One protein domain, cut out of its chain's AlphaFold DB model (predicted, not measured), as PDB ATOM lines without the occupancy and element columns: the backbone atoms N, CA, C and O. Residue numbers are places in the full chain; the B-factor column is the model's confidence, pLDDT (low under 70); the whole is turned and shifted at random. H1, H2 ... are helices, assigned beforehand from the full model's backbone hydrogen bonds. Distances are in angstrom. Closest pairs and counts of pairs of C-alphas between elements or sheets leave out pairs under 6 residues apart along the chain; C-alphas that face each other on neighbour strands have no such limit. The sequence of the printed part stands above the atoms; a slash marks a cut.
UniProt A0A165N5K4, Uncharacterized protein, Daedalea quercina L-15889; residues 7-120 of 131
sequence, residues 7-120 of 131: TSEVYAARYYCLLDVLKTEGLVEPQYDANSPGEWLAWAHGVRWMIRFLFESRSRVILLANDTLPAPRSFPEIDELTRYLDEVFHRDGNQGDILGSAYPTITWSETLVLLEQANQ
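Overview. This is residues 7 to 120 of the 131 residues of an uncharacterized protein of Daedalea quercina L-15889 (UniProt A0A165N5K4). A long helical hairpin, H1 and H2, makes the body, and two further helices cross it at separate places: H3 packs steeply on residues 44 to 51 of H2 and on residues 19 to 23 of H1, while the short H4 packs nearly at right angles on residues 55 to 59 of H2. H2, the longest helix, touches the other three. The printed part has 114 residues with four named helices, H1 to H4 in that order, and no named strand: the class is all helix. The whole is compact, with a radius of gyration of the C-alphas of 15.2 A, and only just elongated, spanning 47 by 31 by 20 A.

Along the chain. Find C-alpha 7 at (-1.903, -35.351, 2.497); from there H1, residues 7 to 25, runs 26.7 A. Look next at C-alpha 38 at (18.140, -26.370, 32.206), where H2, residues 38 to 65, begins its 40.5 A. H3 takes residues 76 to 93 and runs 25.0 A. H4 takes residues 110 to 120, 15.2 A, and ends at C-alpha 120 at (-5.238, -44.403, 18.417).

Arrangement. Begin with H2, the hub. H1 and H2 form a helical hairpin: they touch at a shallow tilt of 29 degrees, run opposite ways, and come closest at the C-alphas of Tyr 11 and Ser 57, 5.0 A apart. H2 touches H3 with residues 44 to 51 alone, at a steep tilt of 50 degrees, opposite ways; there the closest C-alphas, of Ala 44 and Leu 85, are 7.0 A apart. H1 touches H3 with residues 19 to 23 alone, closest at the C-alphas of Lys 23 and Glu 77, 6.1 A; their steep tilt of 69 degrees is only just short of about perpendicular. H2 touches H4 with residues 55 to 59 alone, about perpendicular at 79 degrees, and the closest C-alphas, of Phe 55 and Glu 110, are 5.7 A apart. H4 is apart from H1 and from H3. The helix packing is mostly crossed. In H1, H2, H3 and H4 every O i to N i+4 pair is within hydrogen-bond range.

Size, cuts and confidence. The two C-alphas farthest apart are those of Asn 35 and Asn 66, 47.7 A. Residues 7 to 120 run without a cut. The links from H1 to H2, 12 residues, and from H3 to H4, 16 residues, are long; that from H2 to H3, 10 residues, is short. The mean pLDDT of the printed part is 81.4; look for values under 70 at residue 66, residues 92 to 107, residue 117 and residue 120.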
ATOM      1  N   THR A   7      -2.204 -35.116   1.086       83.06
ATOM      2  CA  THR A   7      -1.903 -35.351   2.497       83.06
ATOM      3  C   THR A   7      -0.536 -36.016   2.686       83.06
ATOM      4  O   THR A   7       0.197 -35.664   3.610       83.06
ATOM      5  N   SER A   8      -0.162 -36.949   1.806       85.44
ATOM      6  CA  SER A   8       1.156 -37.596   1.816       85.44
ATOM      7  C   SER A   8       2.271 -36.600   1.491       85.44
ATOM      8  O   SER A   8       3.289 -36.569   2.182       85.44
ATOM      9  N   GLU A   9       2.055 -35.711   0.516       89.06
ATOM     10  CA  GLU A   9       3.029 -34.672   0.146       89.06
ATOM     11  C   GLU A   9       3.357 -33.740   1.324       89.06
ATOM     12  O   GLU A   9       4.522 -33.407   1.548       89.06
ATOM     13  N   VAL A  10       2.360 -33.380   2.141       92.62
ATOM     14  CA  VAL A  10       2.566 -32.568   3.353       92.62
ATOM     15  C   VAL A  10       3.444 -33.293   4.377       92.62
ATOM     16  O   VAL A  10       4.323 -32.673   4.983       92.62
ATOM     17  N   TYR A  11       3.239 -34.595   4.582       92.94
ATOM     18  CA  TYR A  11       4.077 -35.373   5.496       92.94
ATOM     19  C   TYR A  11       5.486 -35.600   4.941       92.94
ATOM     20  O   TYR A  11       6.442 -35.537   5.710       92.94
ATOM     21  N   ALA A  12       5.645 -35.770   3.628       92.50
ATOM     22  CA  ALA A  12       6.958 -35.850   2.992       92.50
ATOM     23  C   ALA A  12       7.728 -34.524   3.116       92.50
ATOM     24  O   ALA A  12       8.894 -34.516   3.511       92.50
ATOM     25  N   ALA A  13       7.068 -33.387   2.878       94.75
ATOM     26  CA  ALA A  13       7.667 -32.068   3.068       94.75
ATOM     27  C   ALA A  13       8.081 -31.837   4.531       94.75
ATOM     28  O   ALA A  13       9.187 -31.367   4.802       94.75
ATOM     29  N   ARG A  14       7.224 -32.222   5.488       95.62
ATOM     30  CA  ARG A  14       7.552 -32.169   6.920       95.62
ATOM     31  C   ARG A  14       8.743 -33.059   7.263       95.62
ATOM     32  O   ARG A  14       9.600 -32.627   8.027       95.62
ATOM     33  N   TYR A  15       8.806 -34.266   6.704       95.69
ATOM     34  CA  TYR A  15       9.912 -35.199   6.910       95.69
ATOM     35  C   TYR A  15      11.253 -34.582   6.495       95.69
ATOM     36  O   TYR A  15      12.175 -34.539   7.306       95.69
ATOM     37  N   TYR A  16      11.354 -34.044   5.275       95.88
ATOM     38  CA  TYR A  16      12.600 -33.428   4.807       95.88
ATOM     39  C   TYR A  16      12.958 -32.161   5.592       95.88
ATOM     40  O   TYR A  16      14.113 -31.983   5.962       95.88
ATOM     41  N   CYS A  17      11.968 -31.334   5.937       96.62
ATOM     42  CA  CYS A  17      12.187 -30.149   6.768       96.62
ATOM     43  C   CYS A  17      12.747 -30.513   8.155       96.62
ATOM     44  O   CYS A  17      13.731 -29.930   8.602       96.62
ATOM     45  N   LEU A  18      12.169 -31.519   8.822       97.12
ATOM     46  CA  LEU A  18      12.661 -31.996  10.117       97.12
ATOM     47  C   LEU A  18      14.054 -32.611  10.012       97.12
ATOM     48  O   LEU A  18      14.853 -32.432  10.925       97.12
ATOM     49  N   LEU A  19      14.350 -33.319   8.921       95.81
ATOM     50  CA  LEU A  19      15.674 -33.885   8.683       95.81
ATOM     51  C   LEU A  19      16.744 -32.787   8.619       95.81
ATOM     52  O   LEU A  19      17.784 -32.916   9.263       95.81
ATOM     53  N   ASP A  20      16.479 -31.711   7.880       95.69
ATOM     54  CA  ASP A  20      17.411 -30.589   7.751       95.69
ATOM     55  C   ASP A  20      17.580 -29.844   9.079       95.69
ATOM     56  O   ASP A  20      18.709 -29.590   9.502       95.69
ATOM     57  N   VAL A  21      16.478 -29.568   9.788       96.06
ATOM     58  CA  VAL A  21      16.525 -28.929  11.113       96.06
ATOM     59  C   VAL A  21      17.316 -29.785  12.099       96.06
ATOM     60  O   VAL A  21      18.234 -29.280  12.736       96.06
ATOM     61  N   LEU A  22      17.044 -31.089  12.194       95.12
ATOM     62  CA  LEU A  22      17.733 -31.976  13.138       95.12
ATOM     63  C   LEU A  22      19.238 -32.080  12.871       95.12
ATOM     64  O   LEU A  22      20.019 -32.113  13.820       95.12
ATOM     65  N   LYS A  23      19.655 -32.072  11.599       93.12
ATOM     66  CA  LYS A  23      21.078 -32.002  11.240       93.12
ATOM     67  C   LYS A  23      21.729 -30.723  11.752       93.12
ATOM     68  O   LYS A  23      22.870 -30.768  12.192       93.12
ATOM     69  N   THR A  24      21.020 -29.596  11.706       92.88
ATOM     70  CA  THR A  24      21.540 -28.330  12.240       92.88
ATOM     71  C   THR A  24      21.510 -28.273  13.765       92.88
ATOM     72  O   THR A  24      22.479 -27.821  14.364       92.88
ATOM     73  N   GLU A  25      20.456 -28.791  14.398       89.69
ATOM     74  CA  GLU A  25      20.293 -28.818  15.858       89.69
ATOM     75  C   GLU A  25      21.375 -29.652  16.543       89.69
ATOM     76  O   GLU A  25      21.892 -29.253  17.582       89.69
ATOM     77  N   GLY A  26      21.780 -30.769  15.928       83.44
ATOM     78  CA  GLY A  26      22.900 -31.574  16.416       83.44
ATOM     79  C   GLY A  26      24.243 -30.830  16.435       83.44
ATOM     80  O   GLY A  26      25.129 -31.203  17.193       83.44
ATOM     81  N   LEU A  27      24.404 -29.764  15.641       87.56
ATOM     82  CA  LEU A  27      25.634 -28.959  15.606       87.56
ATOM     83  C   LEU A  27      25.645 -27.825  16.635       87.56
ATOM     84  O   LEU A  27      26.708 -27.275  16.920       87.56
ATOM     85  N   VAL A  28      24.476 -27.442  17.149       87.62
ATOM     86  CA  VAL A  28      24.305 -26.327  18.094       87.62
ATOM     87  C   VAL A  28      23.911 -26.815  19.486       87.62
ATOM     88  O   VAL A  28      23.319 -26.066  20.261       87.62
ATOM     89  N   GLU A  29      24.249 -28.065  19.802       87.75
ATOM     90  CA  GLU A  29      24.051 -28.640  21.126       87.75
ATOM     91  C   GLU A  29      24.631 -27.710  22.221       87.75
ATOM     92  O   GLU A  29      25.829 -27.401  22.201       87.75
ATOM     93  N   PRO A  30      23.822 -27.283  23.214       84.62
ATOM     94  CA  PRO A  30      24.333 -26.641  24.420       84.62
ATOM     95  C   PRO A  30      25.221 -27.607  25.205       84.62
ATOM     96  O   PRO A  30      24.938 -28.794  25.267       84.62
ATOM     97  N   GLN A  31      26.269 -27.137  25.879       83.69
ATOM     98  CA  GLN A  31      27.080 -28.041  26.695       83.69
ATOM     99  C   GLN A  31      26.261 -28.602  27.869       83.69
ATOM    100  O   GLN A  31      25.678 -27.846  28.645       83.69
ATOM    101  N   TYR A  32      26.252 -29.928  28.031       79.50
ATOM    102  CA  TYR A  32      25.647 -30.555  29.203       79.50
ATOM    103  C   TYR A  32      26.433 -30.217  30.482       79.50
ATOM    104  O   TYR A  32      27.594 -30.607  30.627       79.50
ATOM    105  N   ASP A  33      25.782 -29.529  31.424       79.06
ATOM    106  CA  ASP A  33      26.277 -29.283  32.781       79.06
ATOM    107  C   ASP A  33      25.286 -29.837  33.810       79.06
ATOM    108  O   ASP A  33      24.160 -29.355  33.938       79.06
ATOM    109  N   ALA A  34      25.728 -30.826  34.587       73.25
ATOM    110  CA  ALA A  34      24.925 -31.442  35.642       73.25
ATOM    111  C   ALA A  34      24.528 -30.451  36.758       73.25
ATOM    112  O   ALA A  34      23.535 -30.675  37.447       73.25
ATOM    113  N   ASN A  35      25.271 -29.353  36.939       76.88
ATOM    114  CA  ASN A  35      24.972 -28.334  37.950       76.88
ATOM    115  C   ASN A  35      23.964 -27.285  37.459       76.88
ATOM    116  O   ASN A  35      23.374 -26.574  38.272       76.88
ATOM    117  N   SER A  36      23.766 -27.179  36.143       79.19
ATOM    118  CA  SER A  36      22.836 -26.241  35.511       79.19
ATOM    119  C   SER A  36      22.234 -26.845  34.232       79.19
ATOM    120  O   SER A  36      22.447 -26.329  33.132       79.19
ATOM    121  N   PRO A  37      21.442 -27.930  34.343       80.50
ATOM    122  CA  PRO A  37      21.041 -28.725  33.184       80.50
ATOM    123  C   PRO A  37      19.923 -28.081  32.348       80.50
ATOM    124  O   PRO A  37      19.521 -28.645  31.337       80.50
ATOM    125  N   GLY A  38      19.380 -26.929  32.756       83.62
ATOM    126  CA  GLY A  38      18.140 -26.370  32.206       83.62
ATOM    127  C   GLY A  38      18.165 -26.106  30.697       83.62
ATOM    128  O   GLY A  38      17.237 -26.507  29.997       83.62
ATOM    129  N   GLU A  39      19.225 -25.472  30.188       87.62
ATOM    130  CA  GLU A  39      19.357 -25.177  28.752       87.62
ATOM    131  C   GLU A  39      19.517 -26.456  27.926       87.62
ATOM    132  O   GLU A  39      18.818 -26.644  26.929       87.62
ATOM    133  N   TRP A  40      20.369 -27.373  28.394       89.94
ATOM    134  CA  TRP A  40      20.562 -28.668  27.750       89.94
ATOM    135  C   TRP A  40      19.272 -29.489  27.739       89.94
ATOM    136  O   TRP A  40      18.903 -30.030  26.704       89.94
ATOM    137  N   LEU A  41      18.538 -29.545  28.855       86.00
ATOM    138  CA  LEU A  41      17.271 -30.273  28.946       86.00
ATOM    139  C   LEU A  41      16.219 -29.687  28.004       86.00
ATOM    140  O   LEU A  41      15.524 -30.444  27.330       86.00
ATOM    141  N   ALA A  42      16.100 -28.360  27.934       87.44
ATOM    142  CA  ALA A  42      15.164 -27.706  27.025       87.44
ATOM    143  C   ALA A  42      15.473 -28.056  25.559       87.44
ATOM    144  O   ALA A  42      14.568 -28.457  24.820       87.44
ATOM    145  N   TRP A  43      16.748 -27.981  25.169       92.81
ATOM    146  CA  TRP A  43      17.213 -28.395  23.845       92.81
ATOM    147  C   TRP A  43      16.951 -29.886  23.592       92.81
ATOM    148  O   TRP A  43      16.266 -30.240  22.633       92.81
ATOM    149  N   ALA A  44      17.397 -30.759  24.496       89.81
ATOM    150  CA  ALA A  44      17.270 -32.206  24.378       89.81
ATOM    151  C   ALA A  44      15.801 -32.635  24.256       89.81
ATOM    152  O   ALA A  44      15.464 -33.504  23.452       89.81
ATOM    153  N   HIS A  45      14.892 -31.995  24.997       86.56
ATOM    154  CA  HIS A  45      13.455 -32.214  24.850       86.56
ATOM    155  C   HIS A  45      12.926 -31.777  23.486       86.56
ATOM    156  O   HIS A  45      12.174 -32.533  22.866       86.56
ATOM    157  N   GLY A  46      13.312 -30.592  23.010       90.25
ATOM    158  CA  GLY A  46      12.943 -30.110  21.680       90.25
ATOM    159  C   GLY A  46      13.390 -31.077  20.584       90.25
ATOM    160  O   GLY A  46      12.574 -31.520  19.772       90.25
ATOM    161  N   VAL A  47      14.659 -31.487  20.619       92.81
ATOM    162  CA  VAL A  47      15.236 -32.443  19.667       92.81
ATOM    163  C   VAL A  47      14.519 -33.790  19.718       92.81
ATOM    164  O   VAL A  47      14.131 -34.315  18.677       92.81
ATOM    165  N   ARG A  48      14.242 -34.325  20.912       89.56
ATOM    166  CA  ARG A  48      13.474 -35.572  21.081       89.56
ATOM    167  C   ARG A  48      12.088 -35.498  20.432       89.56
ATOM    168  O   ARG A  48      11.667 -36.448  19.769       89.56
ATOM    169  N   TRP A  49      11.381 -34.377  20.570       89.38
ATOM    170  CA  TRP A  49      10.091 -34.179  19.901       89.38
ATOM    171  C   TRP A  49      10.223 -34.089  18.382       89.38
ATOM    172  O   TRP A  49       9.420 -34.687  17.666       89.38
ATOM    173  N   MET A  50      11.245 -33.399  17.878       94.12
ATOM    174  CA  MET A  50      11.509 -33.316  16.440       94.12
ATOM    175  C   MET A  50      11.845 -34.685  15.839       94.12
ATOM    176  O   MET A  50      11.289 -35.038  14.799       94.12
ATOM    177  N   ILE A  51      12.657 -35.498  16.525       91.94
ATOM    178  CA  ILE A  51      12.926 -36.891  16.137       91.94
ATOM    179  C   ILE A  51      11.611 -37.677  16.095       91.94
ATOM    180  O   ILE A  51      11.321 -38.316  15.085       91.94
ATOM    181  N   ARG A  52      10.745 -37.573  17.116       89.00
ATOM    182  CA  ARG A  52       9.416 -38.220  17.091       89.00
ATOM    183  C   ARG A  52       8.623 -37.841  15.842       89.00
ATOM    184  O   ARG A  52       8.114 -38.723  15.150       89.00
ATOM    185  N   PHE A  53       8.526 -36.545  15.546       91.50
ATOM    186  CA  PHE A  53       7.783 -36.059  14.388       91.50
ATOM    187  C   PHE A  53       8.408 -36.491  13.059       91.50
ATOM    188  O   PHE A  53       7.671 -36.678  12.090       91.50
ATOM    189  N   LEU A  54       9.726 -36.696  12.999       94.62
ATOM    190  CA  LEU A  54      10.410 -37.220  11.816       94.62
ATOM    191  C   LEU A  54       9.961 -38.661  11.530       94.62
ATOM    192  O   LEU A  54       9.514 -38.958  10.419       94.62
ATOM    193  N   PHE A  55      10.002 -39.531  12.546       90.88
ATOM    194  CA  PHE A  55       9.506 -40.908  12.448       90.88
ATOM    195  C   PHE A  55       8.011 -40.945  12.104       90.88
ATOM    196  O   PHE A  55       7.602 -41.677  11.207       90.88
ATOM    197  N   GLU A  56       7.202 -40.107  12.757       90.31
ATOM    198  CA  GLU A  56       5.764 -40.013  12.493       90.31
ATOM    199  C   GLU A  56       5.457 -39.591  11.056       90.31
ATOM    200  O   GLU A  56       4.605 -40.191  10.398       90.31
ATOM    201  N   SER A  57       6.164 -38.580  10.553       91.75
ATOM    202  CA  SER A  57       5.979 -38.082   9.190       91.75
ATOM    203  C   SER A  57       6.290 -39.173   8.171       91.75
ATOM    204  O   SER A  57       5.489 -39.407   7.268       91.75
ATOM    205  N   ARG A  58       7.390 -39.912   8.361       91.38
ATOM    206  CA  ARG A  58       7.732 -41.043   7.491       91.38
ATOM    207  C   ARG A  58       6.677 -42.144   7.529       91.38
ATOM    208  O   ARG A  58       6.232 -42.589   6.474       91.38
ATOM    209  N   SER A  59       6.255 -42.558   8.724       88.75
ATOM    210  CA  SER A  59       5.232 -43.593   8.898       88.75
ATOM    211  C   SER A  59       3.926 -43.223   8.191       88.75
ATOM    212  O   SER A  59       3.309 -44.067   7.544       88.75
ATOM    213  N   ARG A  60       3.530 -41.946   8.241       88.31
ATOM    214  CA  ARG A  60       2.335 -41.455   7.541       88.31
ATOM    215  C   ARG A  60       2.487 -41.464   6.023       88.31
ATOM    216  O   ARG A  60       1.531 -41.818   5.345       88.31
ATOM    217  N   VAL A  61       3.659 -41.124   5.493       89.12
ATOM    218  CA  VAL A  61       3.928 -41.213   4.047       89.12
ATOM    219  C   VAL A  61       3.856 -42.661   3.562       89.12
ATOM    220  O   VAL A  61       3.183 -42.940   2.572       89.12
ATOM    221  N   ILE A  62       4.463 -43.597   4.298       86.44
ATOM    222  CA  ILE A  62       4.378 -45.034   3.992       86.44
ATOM    223  C   ILE A  62       2.920 -45.494   3.977       86.44
ATOM    224  O   ILE A  62       2.496 -46.164   3.039       86.44
ATOM    225  N   LEU A  63       2.143 -45.100   4.988       85.56
ATOM    226  CA  LEU A  63       0.741 -45.487   5.105       85.56
ATOM    227  C   LEU A  63      -0.133 -44.920   3.975       85.56
ATOM    228  O   LEU A  63      -1.006 -45.622   3.473       85.56
ATOM    229  N   LEU A  64       0.067 -43.655   3.599       84.56
ATOM    230  CA  LEU A  64      -0.803 -42.948   2.651       84.56
ATOM    231  C   LEU A  64      -0.440 -43.198   1.187       84.56
ATOM    232  O   LEU A  64      -1.318 -43.200   0.329       84.56
ATOM    233  N   ALA A  65       0.844 -43.378   0.889       76.69
ATOM    234  CA  ALA A  65       1.340 -43.424  -0.482       76.69
ATOM    235  C   ALA A  65       2.035 -44.732  -0.866       76.69
ATOM    236  O   ALA A  65       2.405 -44.885  -2.030       76.69
ATOM    237  N   ASN A  66       2.224 -45.661   0.081       69.94
ATOM    238  CA  ASN A  66       3.071 -46.843  -0.109       69.94
ATOM    239  C   ASN A  66       4.461 -46.474  -0.673       69.94
ATOM    240  O   ASN A  66       5.034 -47.188  -1.496       69.94
ATOM    241  N   ASP A  67       4.956 -45.305  -0.264       71.44
ATOM    242  CA  ASP A  67       6.207 -44.712  -0.725       71.44
ATOM    243  C   ASP A  67       7.372 -45.133   0.185       71.44
ATOM    244  O   ASP A  67       7.190 -45.492   1.351       71.44
ATOM    245  N   THR A  68       8.591 -45.085  -0.344       77.31
ATOM    246  CA  THR A  68       9.826 -45.507   0.320       77.31
ATOM    247  C   THR A  68      10.718 -44.310   0.616       77.31
ATOM    248  O   THR A  68      11.825 -44.196   0.087       77.31
ATOM    249  N   LEU A  69      10.263 -43.419   1.500       88.06
ATOM    250  CA  LEU A  69      11.169 -42.430   2.082       88.06
ATOM    251  C   LEU A  69      12.335 -43.139   2.798       88.06
ATOM    252  O   LEU A  69      12.132 -44.210   3.383       88.06
ATOM    253  N   PRO A  70      13.550 -42.568   2.808       91.19
ATOM    254  CA  PRO A  70      14.678 -43.144   3.540       91.19
ATOM    255  C   PRO A  70      14.360 -43.310   5.031       91.19
ATOM    256  O   PRO A  70      13.612 -42.518   5.603       91.19
ATOM    257  N   ALA A  71      14.889 -44.344   5.683       90.75
ATOM    258  CA  ALA A  71      14.722 -44.496   7.130       90.75
ATOM    259  C   ALA A  71      15.485 -43.374   7.863       90.75
ATOM    260  O   ALA A  71      16.619 -43.096   7.489       90.75
ATOM    261  N   PRO A  72      14.955 -42.742   8.927       91.12
ATOM    262  CA  PRO A  72      15.664 -41.680   9.644       91.12
ATOM    263  C   PRO A  72      17.072 -42.091  10.094       91.12
ATOM    264  O   PRO A  72      18.020 -41.332   9.940       91.12
ATOM    265  N   ARG A  73      17.232 -43.332  10.569       89.75
ATOM    266  CA  ARG A  73      18.524 -43.876  11.026       89.75
ATOM    267  C   ARG A  73      19.500 -44.228   9.900       89.75
ATOM    268  O   ARG A  73      20.630 -44.603  10.182       89.75
ATOM    269  N   SER A  74      19.099 -44.126   8.629       92.50
ATOM    270  CA  SER A  74      20.056 -44.236   7.522       92.50
ATOM    271  C   SER A  74      20.906 -42.974   7.364       92.50
ATOM    272  O   SER A  74      21.871 -42.992   6.604       92.50
ATOM    273  N   PHE A  75      20.543 -41.883   8.045       93.94
ATOM    274  CA  PHE A  75      21.342 -40.665   8.117       93.94
ATOM    275  C   PHE A  75      22.229 -40.724   9.368       93.94
ATOM    276  O   PHE A  75      21.679 -40.794  10.473       93.94
ATOM    277  N   PRO A  76      23.569 -40.705   9.221       93.94
ATOM    278  CA  PRO A  76      24.490 -40.816  10.349       93.94
ATOM    279  C   PRO A  76      24.234 -39.776  11.438       93.94
ATOM    280  O   PRO A  76      24.198 -40.126  12.610       93.94
ATOM    281  N   GLU A  77      23.950 -38.531  11.057       92.88
ATOM    282  CA  GLU A  77      23.735 -37.427  11.997       92.88
ATOM    283  C   GLU A  77      22.508 -37.674  12.884       92.88
ATOM    284  O   GLU A  77      22.514 -37.387  14.078       92.88
ATOM    285  N   ILE A  78      21.449 -38.247  12.307       92.62
ATOM    286  CA  ILE A  78      20.215 -38.560  13.032       92.62
ATOM    287  C   ILE A  78      20.411 -39.773  13.937       92.62
ATOM    288  O   ILE A  78      19.909 -39.790  15.062       92.62
ATOM    289  N   ASP A  79      21.118 -40.797  13.459       91.19
ATOM    290  CA  ASP A  79      21.387 -41.996  14.248       91.19
ATOM    291  C   ASP A  79      22.322 -41.703  15.434       91.19
ATOM    292  O   ASP A  79      22.050 -42.145  16.553       91.19
ATOM    293  N   GLU A  80      23.362 -40.895  15.219       91.94
ATOM    294  CA  GLU A  80      24.256 -40.397  16.266       91.94
ATOM    295  C   GLU A  80      23.506 -39.549  17.292       91.94
ATOM    296  O   GLU A  80      23.577 -39.853  18.481       91.94
ATOM    297  N   LEU A  81      22.719 -38.563  16.850       91.00
ATOM    298  CA  LEU A  81      21.938 -37.700  17.740       91.00
ATOM    299  C   LEU A  81      20.929 -38.494  18.579       91.00
ATOM    300  O   LEU A  81      20.778 -38.259  19.777       91.00
ATOM    301  N   THR A  82      20.260 -39.475  17.967       90.00
ATOM    302  CA  THR A  82      19.313 -40.346  18.673       90.00
ATOM    303  C   THR A  82      20.023 -41.181  19.737       90.00
ATOM    304  O   THR A  82      19.566 -41.238  20.877       90.00
ATOM    305  N   ARG A  83      21.154 -41.807  19.382       88.69
ATOM    306  CA  ARG A  83      21.943 -42.625  20.314       88.69
ATOM    307  C   ARG A  83      22.482 -41.785  21.464       88.69
ATOM    308  O   ARG A  83      22.372 -42.200  22.610       88.69
ATOM    309  N   TYR A  84      23.011 -40.608  21.157       87.94
ATOM    310  CA  TYR A  84      23.542 -39.682  22.145       87.94
ATOM    311  C   TYR A  84      22.489 -39.301  23.193       87.94
ATOM    312  O   TYR A  84      22.726 -39.433  24.393       87.94
ATOM    313  N   LEU A  85      21.295 -38.898  22.750       86.75
ATOM    314  CA  LEU A  85      20.202 -38.567  23.662       86.75
ATOM    315  C   LEU A  85      19.798 -39.780  24.507       86.75
ATOM    316  O   LEU A  85      19.665 -39.654  25.723       86.75
ATOM    317  N   ASP A  86      19.640 -40.954  23.893       84.56
ATOM    318  CA  ASP A  86      19.310 -42.181  24.622       84.56
ATOM    319  C   ASP A  86      20.374 -42.504  25.690       84.56
ATOM    320  O   ASP A  86      20.020 -42.841  26.818       84.56
ATOM    321  N   GLU A  87      21.662 -42.333  25.380       84.56
ATOM    322  CA  GLU A  87      22.772 -42.533  26.319       84.56
ATOM    323  C   GLU A  87      22.738 -41.544  27.490       84.56
ATOM    324  O   GLU A  87      22.836 -41.972  28.644       84.56
ATOM    325  N   VAL A  88      22.565 -40.242  27.232       80.06
ATOM    326  CA  VAL A  88      22.530 -39.226  28.300       80.06
ATOM    327  C   VAL A  88      21.319 -39.430  29.207       80.06
ATOM    328  O   VAL A  88      21.466 -39.476  30.430       80.06
ATOM    329  N   PHE A  89      20.130 -39.643  28.637       76.06
ATOM    330  CA  PHE A  89      18.929 -39.903  29.432       76.06
ATOM    331  C   PHE A  89      18.989 -41.245  30.170       76.06
ATOM    332  O   PHE A  89      18.430 -41.353  31.259       76.06
ATOM    333  N   HIS A  90      19.669 -42.262  29.633       76.50
ATOM    334  CA  HIS A  90      19.860 -43.530  30.338       76.50
ATOM    335  C   HIS A  90      20.854 -43.400  31.500       76.50
ATOM    336  O   HIS A  90      20.607 -43.923  32.588       76.50
ATOM    337  N   ARG A  91      21.966 -42.684  31.292       73.44
ATOM    338  CA  ARG A  91      22.974 -42.427  32.328       73.44
ATOM    339  C   ARG A  91      22.382 -41.626  33.485       73.44
ATOM    340  O   ARG A  91      22.548 -42.015  34.641       73.44
ATOM    341  N   ASP A  92      21.661 -40.556  33.169       66.19
ATOM    342  CA  ASP A  92      21.213 -39.580  34.165       66.19
ATOM    343  C   ASP A  92      19.796 -39.883  34.686       66.19
ATOM    344  O   ASP A  92      19.457 -39.521  35.809       66.19
ATOM    345  N   GLY A  93      18.993 -40.669  33.959       57.16
ATOM    346  CA  GLY A  93      17.703 -41.196  34.428       57.16
ATOM    347  C   GLY A  93      17.810 -42.193  35.590       57.16
ATOM    348  O   GLY A  93      16.829 -42.415  36.297       57.16
ATOM    349  N   ASN A  94      19.003 -42.747  35.841       49.41
ATOM    350  CA  ASN A  94      19.301 -43.530  37.046       49.41
ATOM    351  C   ASN A  94      19.585 -42.650  38.281       49.41
ATOM    352  O   ASN A  94      19.592 -43.158  39.401       49.41
ATOM    353  N   GLN A  95      19.795 -41.340  38.107       50.31
ATOM    354  CA  GLN A  95      19.953 -40.378  39.199       50.31
ATOM    355  C   GLN A  95      18.597 -39.762  39.555       50.31
ATOM    356  O   GLN A  95      18.369 -38.570  39.356       50.31
ATOM    357  N   GLY A  96      17.690 -40.592  40.082       48.31
ATOM    358  CA  GLY A  96      16.290 -40.253  40.385       48.31
ATOM    359  C   GLY A  96      16.034 -39.001  41.245       48.31
ATOM    360  O   GLY A  96      14.873 -38.638  41.415       48.31
ATOM    361  N   ASP A  97      17.077 -38.323  41.729       50.69
ATOM    362  CA  ASP A  97      17.016 -37.097  42.528       50.69
ATOM    363  C   ASP A  97      17.153 -35.784  41.733       50.69
ATOM    364  O   ASP A  97      16.619 -34.771  42.175       50.69
ATOM    365  N   ILE A  98      17.818 -35.748  40.569       50.72
ATOM    366  CA  ILE A  98      18.026 -34.470  39.842       50.72
ATOM    367  C   ILE A  98      16.816 -34.111  38.967       50.72
ATOM    368  O   ILE A  98      16.538 -32.942  38.708       50.72
ATOM    369  N   LEU A  99      16.079 -35.126  38.518       50.72
ATOM    370  CA  LEU A  99      15.204 -35.022  37.353       50.72
ATOM    371  C   LEU A  99      13.708 -35.239  37.641       50.72
ATOM    372  O   LEU A  99      12.900 -34.979  36.759       50.72
ATOM    373  N   GLY A 100      13.330 -35.640  38.863       46.91
ATOM    374  CA  GLY A 100      11.928 -35.778  39.281       46.91
ATOM    375  C   GLY A 100      11.117 -36.721  38.378       46.91
ATOM    376  O   GLY A 100      10.484 -36.300  37.417       46.91
ATOM    377  N   SER A 101      11.062 -38.001  38.752       51.12
ATOM    378  CA  SER A 101      10.541 -39.138  37.964       51.12
ATOM    379  C   SER A 101      11.451 -39.600  36.818       51.12
ATOM    380  O   SER A 101      12.188 -38.824  36.216       51.12
ATOM    381  N   ALA A 102      11.414 -40.906  36.534       50.97
ATOM    382  CA  ALA A 102      12.120 -41.482  35.399       50.97
ATOM    383  C   ALA A 102      11.568 -40.853  34.115       50.97
ATOM    384  O   ALA A 102      10.390 -41.021  33.792       50.97
ATOM    385  N   TYR A 103      12.418 -40.132  33.385       49.78
ATOM    386  CA  TYR A 103      12.044 -39.614  32.079       49.78
ATOM    387  C   TYR A 103      11.658 -40.787  31.176       49.78
ATOM    388  O   TYR A 103      12.454 -41.718  31.030       49.78
ATOM    389  N   PRO A 104      10.460 -40.778  30.566       54.44
ATOM    390  CA  PRO A 104      10.046 -41.884  29.727       54.44
ATOM    391  C   PRO A 104      11.035 -42.026  28.570       54.44
ATOM    392  O   PRO A 104      11.283 -41.095  27.796       54.44
ATOM    393  N   THR A 105      11.622 -43.213  28.453       55.88
ATOM    394  CA  THR A 105      12.352 -43.611  27.256       55.88
ATOM    395  C   THR A 105      11.332 -43.722  26.130       55.88
ATOM    396  O   THR A 105      10.581 -44.691  26.046       55.88
ATOM    397  N   ILE A 106      11.245 -42.693  25.291       59.03
ATOM    398  CA  ILE A 106      10.469 -42.770  24.057       59.03
ATOM    399  C   ILE A 106      11.271 -43.646  23.100       59.03
ATOM    400  O   ILE A 106      12.327 -43.245  22.625       59.03
ATOM    401  N   THR A 107      10.795 -44.858  22.841       65.44
ATOM    402  CA  THR A 107      11.463 -45.766  21.908       65.44
ATOM    403  C   THR A 107      11.255 -45.280  20.471       65.44
ATOM    404  O   THR A 107      10.152 -45.353  19.928       65.44
ATOM    405  N   TRP A 108      12.325 -44.794  19.842       70.31
ATOM    406  CA  TRP A 108      12.332 -44.228  18.485       70.31
ATOM    407  C   TRP A 108      12.283 -45.317  17.408       70.31
ATOM    408  O   TRP A 108      13.312 -45.709  16.845       70.31
ATOM    409  N   SER A 109      11.091 -45.854  17.151       70.06
ATOM    410  CA  SER A 109      10.874 -46.899  16.147       70.06
ATOM    411  C   SER A 109       9.663 -46.594  15.275       70.06
ATOM    412  O   SER A 109       8.574 -46.334  15.779       70.06
ATOM    413  N   GLU A 110       9.848 -46.699  13.958       70.62
ATOM    414  CA  GLU A 110       8.783 -46.569  12.954       70.62
ATOM    415  C   GLU A 110       7.633 -47.535  13.237       70.62
ATOM    416  O   GLU A 110       6.471 -47.141  13.205       70.62
ATOM    417  N   THR A 111       7.968 -48.778  13.591       75.69
ATOM    418  CA  THR A 111       7.008 -49.832  13.930       75.69
ATOM    419  C   THR A 111       6.204 -49.482  15.176       75.69
ATOM    420  O   THR A 111       5.002 -49.724  15.214       75.69
ATOM    421  N   LEU A 112       6.843 -48.893  16.192       72.50
ATOM    422  CA  LEU A 112       6.142 -48.477  17.407       72.50
ATOM    423  C   LEU A 112       5.251 -47.263  17.157       72.50
ATOM    424  O   LEU A 112       4.141 -47.226  17.673       72.50
ATOM    425  N   VAL A 113       5.693 -46.314  16.329       70.50
ATOM    426  CA  VAL A 113       4.866 -45.167  15.936       70.50
ATOM    427  C   VAL A 113       3.656 -45.622  15.120       70.50
ATOM    428  O   VAL A 113       2.546 -45.173  15.385       70.50
ATOM    429  N   LEU A 114       3.839 -46.554  14.178       74.94
ATOM    430  CA  LEU A 114       2.734 -47.158  13.427       74.94
ATOM    431  C   LEU A 114       1.759 -47.897  14.351       74.94
ATOM    432  O   LEU A 114       0.548 -47.746  14.198       74.94
ATOM    433  N   LEU A 115       2.267 -48.655  15.327       76.94
ATOM    434  CA  LEU A 115       1.441 -49.355  16.310       76.94
ATOM    435  C   LEU A 115       0.654 -48.376  17.192       76.94
ATOM    436  O   LEU A 115      -0.543 -48.557  17.399       76.94
ATOM    437  N   GLU A 116       1.297 -47.317  17.685       72.50
ATOM    438  CA  GLU A 116       0.643 -46.281  18.490       72.50
ATOM    439  C   GLU A 116      -0.441 -45.558  17.674       72.50
ATOM    440  O   GLU A 116      -1.552 -45.358  18.161       72.50
ATOM    441  N   GLN A 117      -0.171 -45.246  16.404       69.88
ATOM    442  CA  GLN A 117      -1.154 -44.663  15.490       69.88
ATOM    443  C   GLN A 117      -2.332 -45.602  15.204       69.88
ATOM    444  O   GLN A 117      -3.472 -45.138  15.178       69.88
ATOM    445  N   ALA A 118      -2.078 -46.898  15.008       76.00
ATOM    446  CA  ALA A 118      -3.125 -47.897  14.809       76.00
ATOM    447  C   ALA A 118      -4.028 -48.005  16.047       76.00
ATOM    448  O   ALA A 118      -5.246 -47.891  15.926       76.00
ATOM    449  N   ASN A 119      -3.438 -48.090  17.241       75.69
ATOM    450  CA  ASN A 119      -4.183 -48.113  18.502       75.69
ATOM    451  C   ASN A 119      -5.039 -46.845  18.678       75.69
ATOM    452  O   ASN A 119      -6.211 -46.918  19.036       75.69
ATOM    453  N   GLN A 120      -4.490 -45.666  18.369       68.88
ATOM    454  CA  GLN A 120      -5.238 -44.403  18.417       68.88
ATOM    455  C   GLN A 120      -6.371 -44.341  17.379       68.88
ATOM    456  O   GLN A 120      -7.414 -43.739  17.640       68.88
TER     457      GLN A 120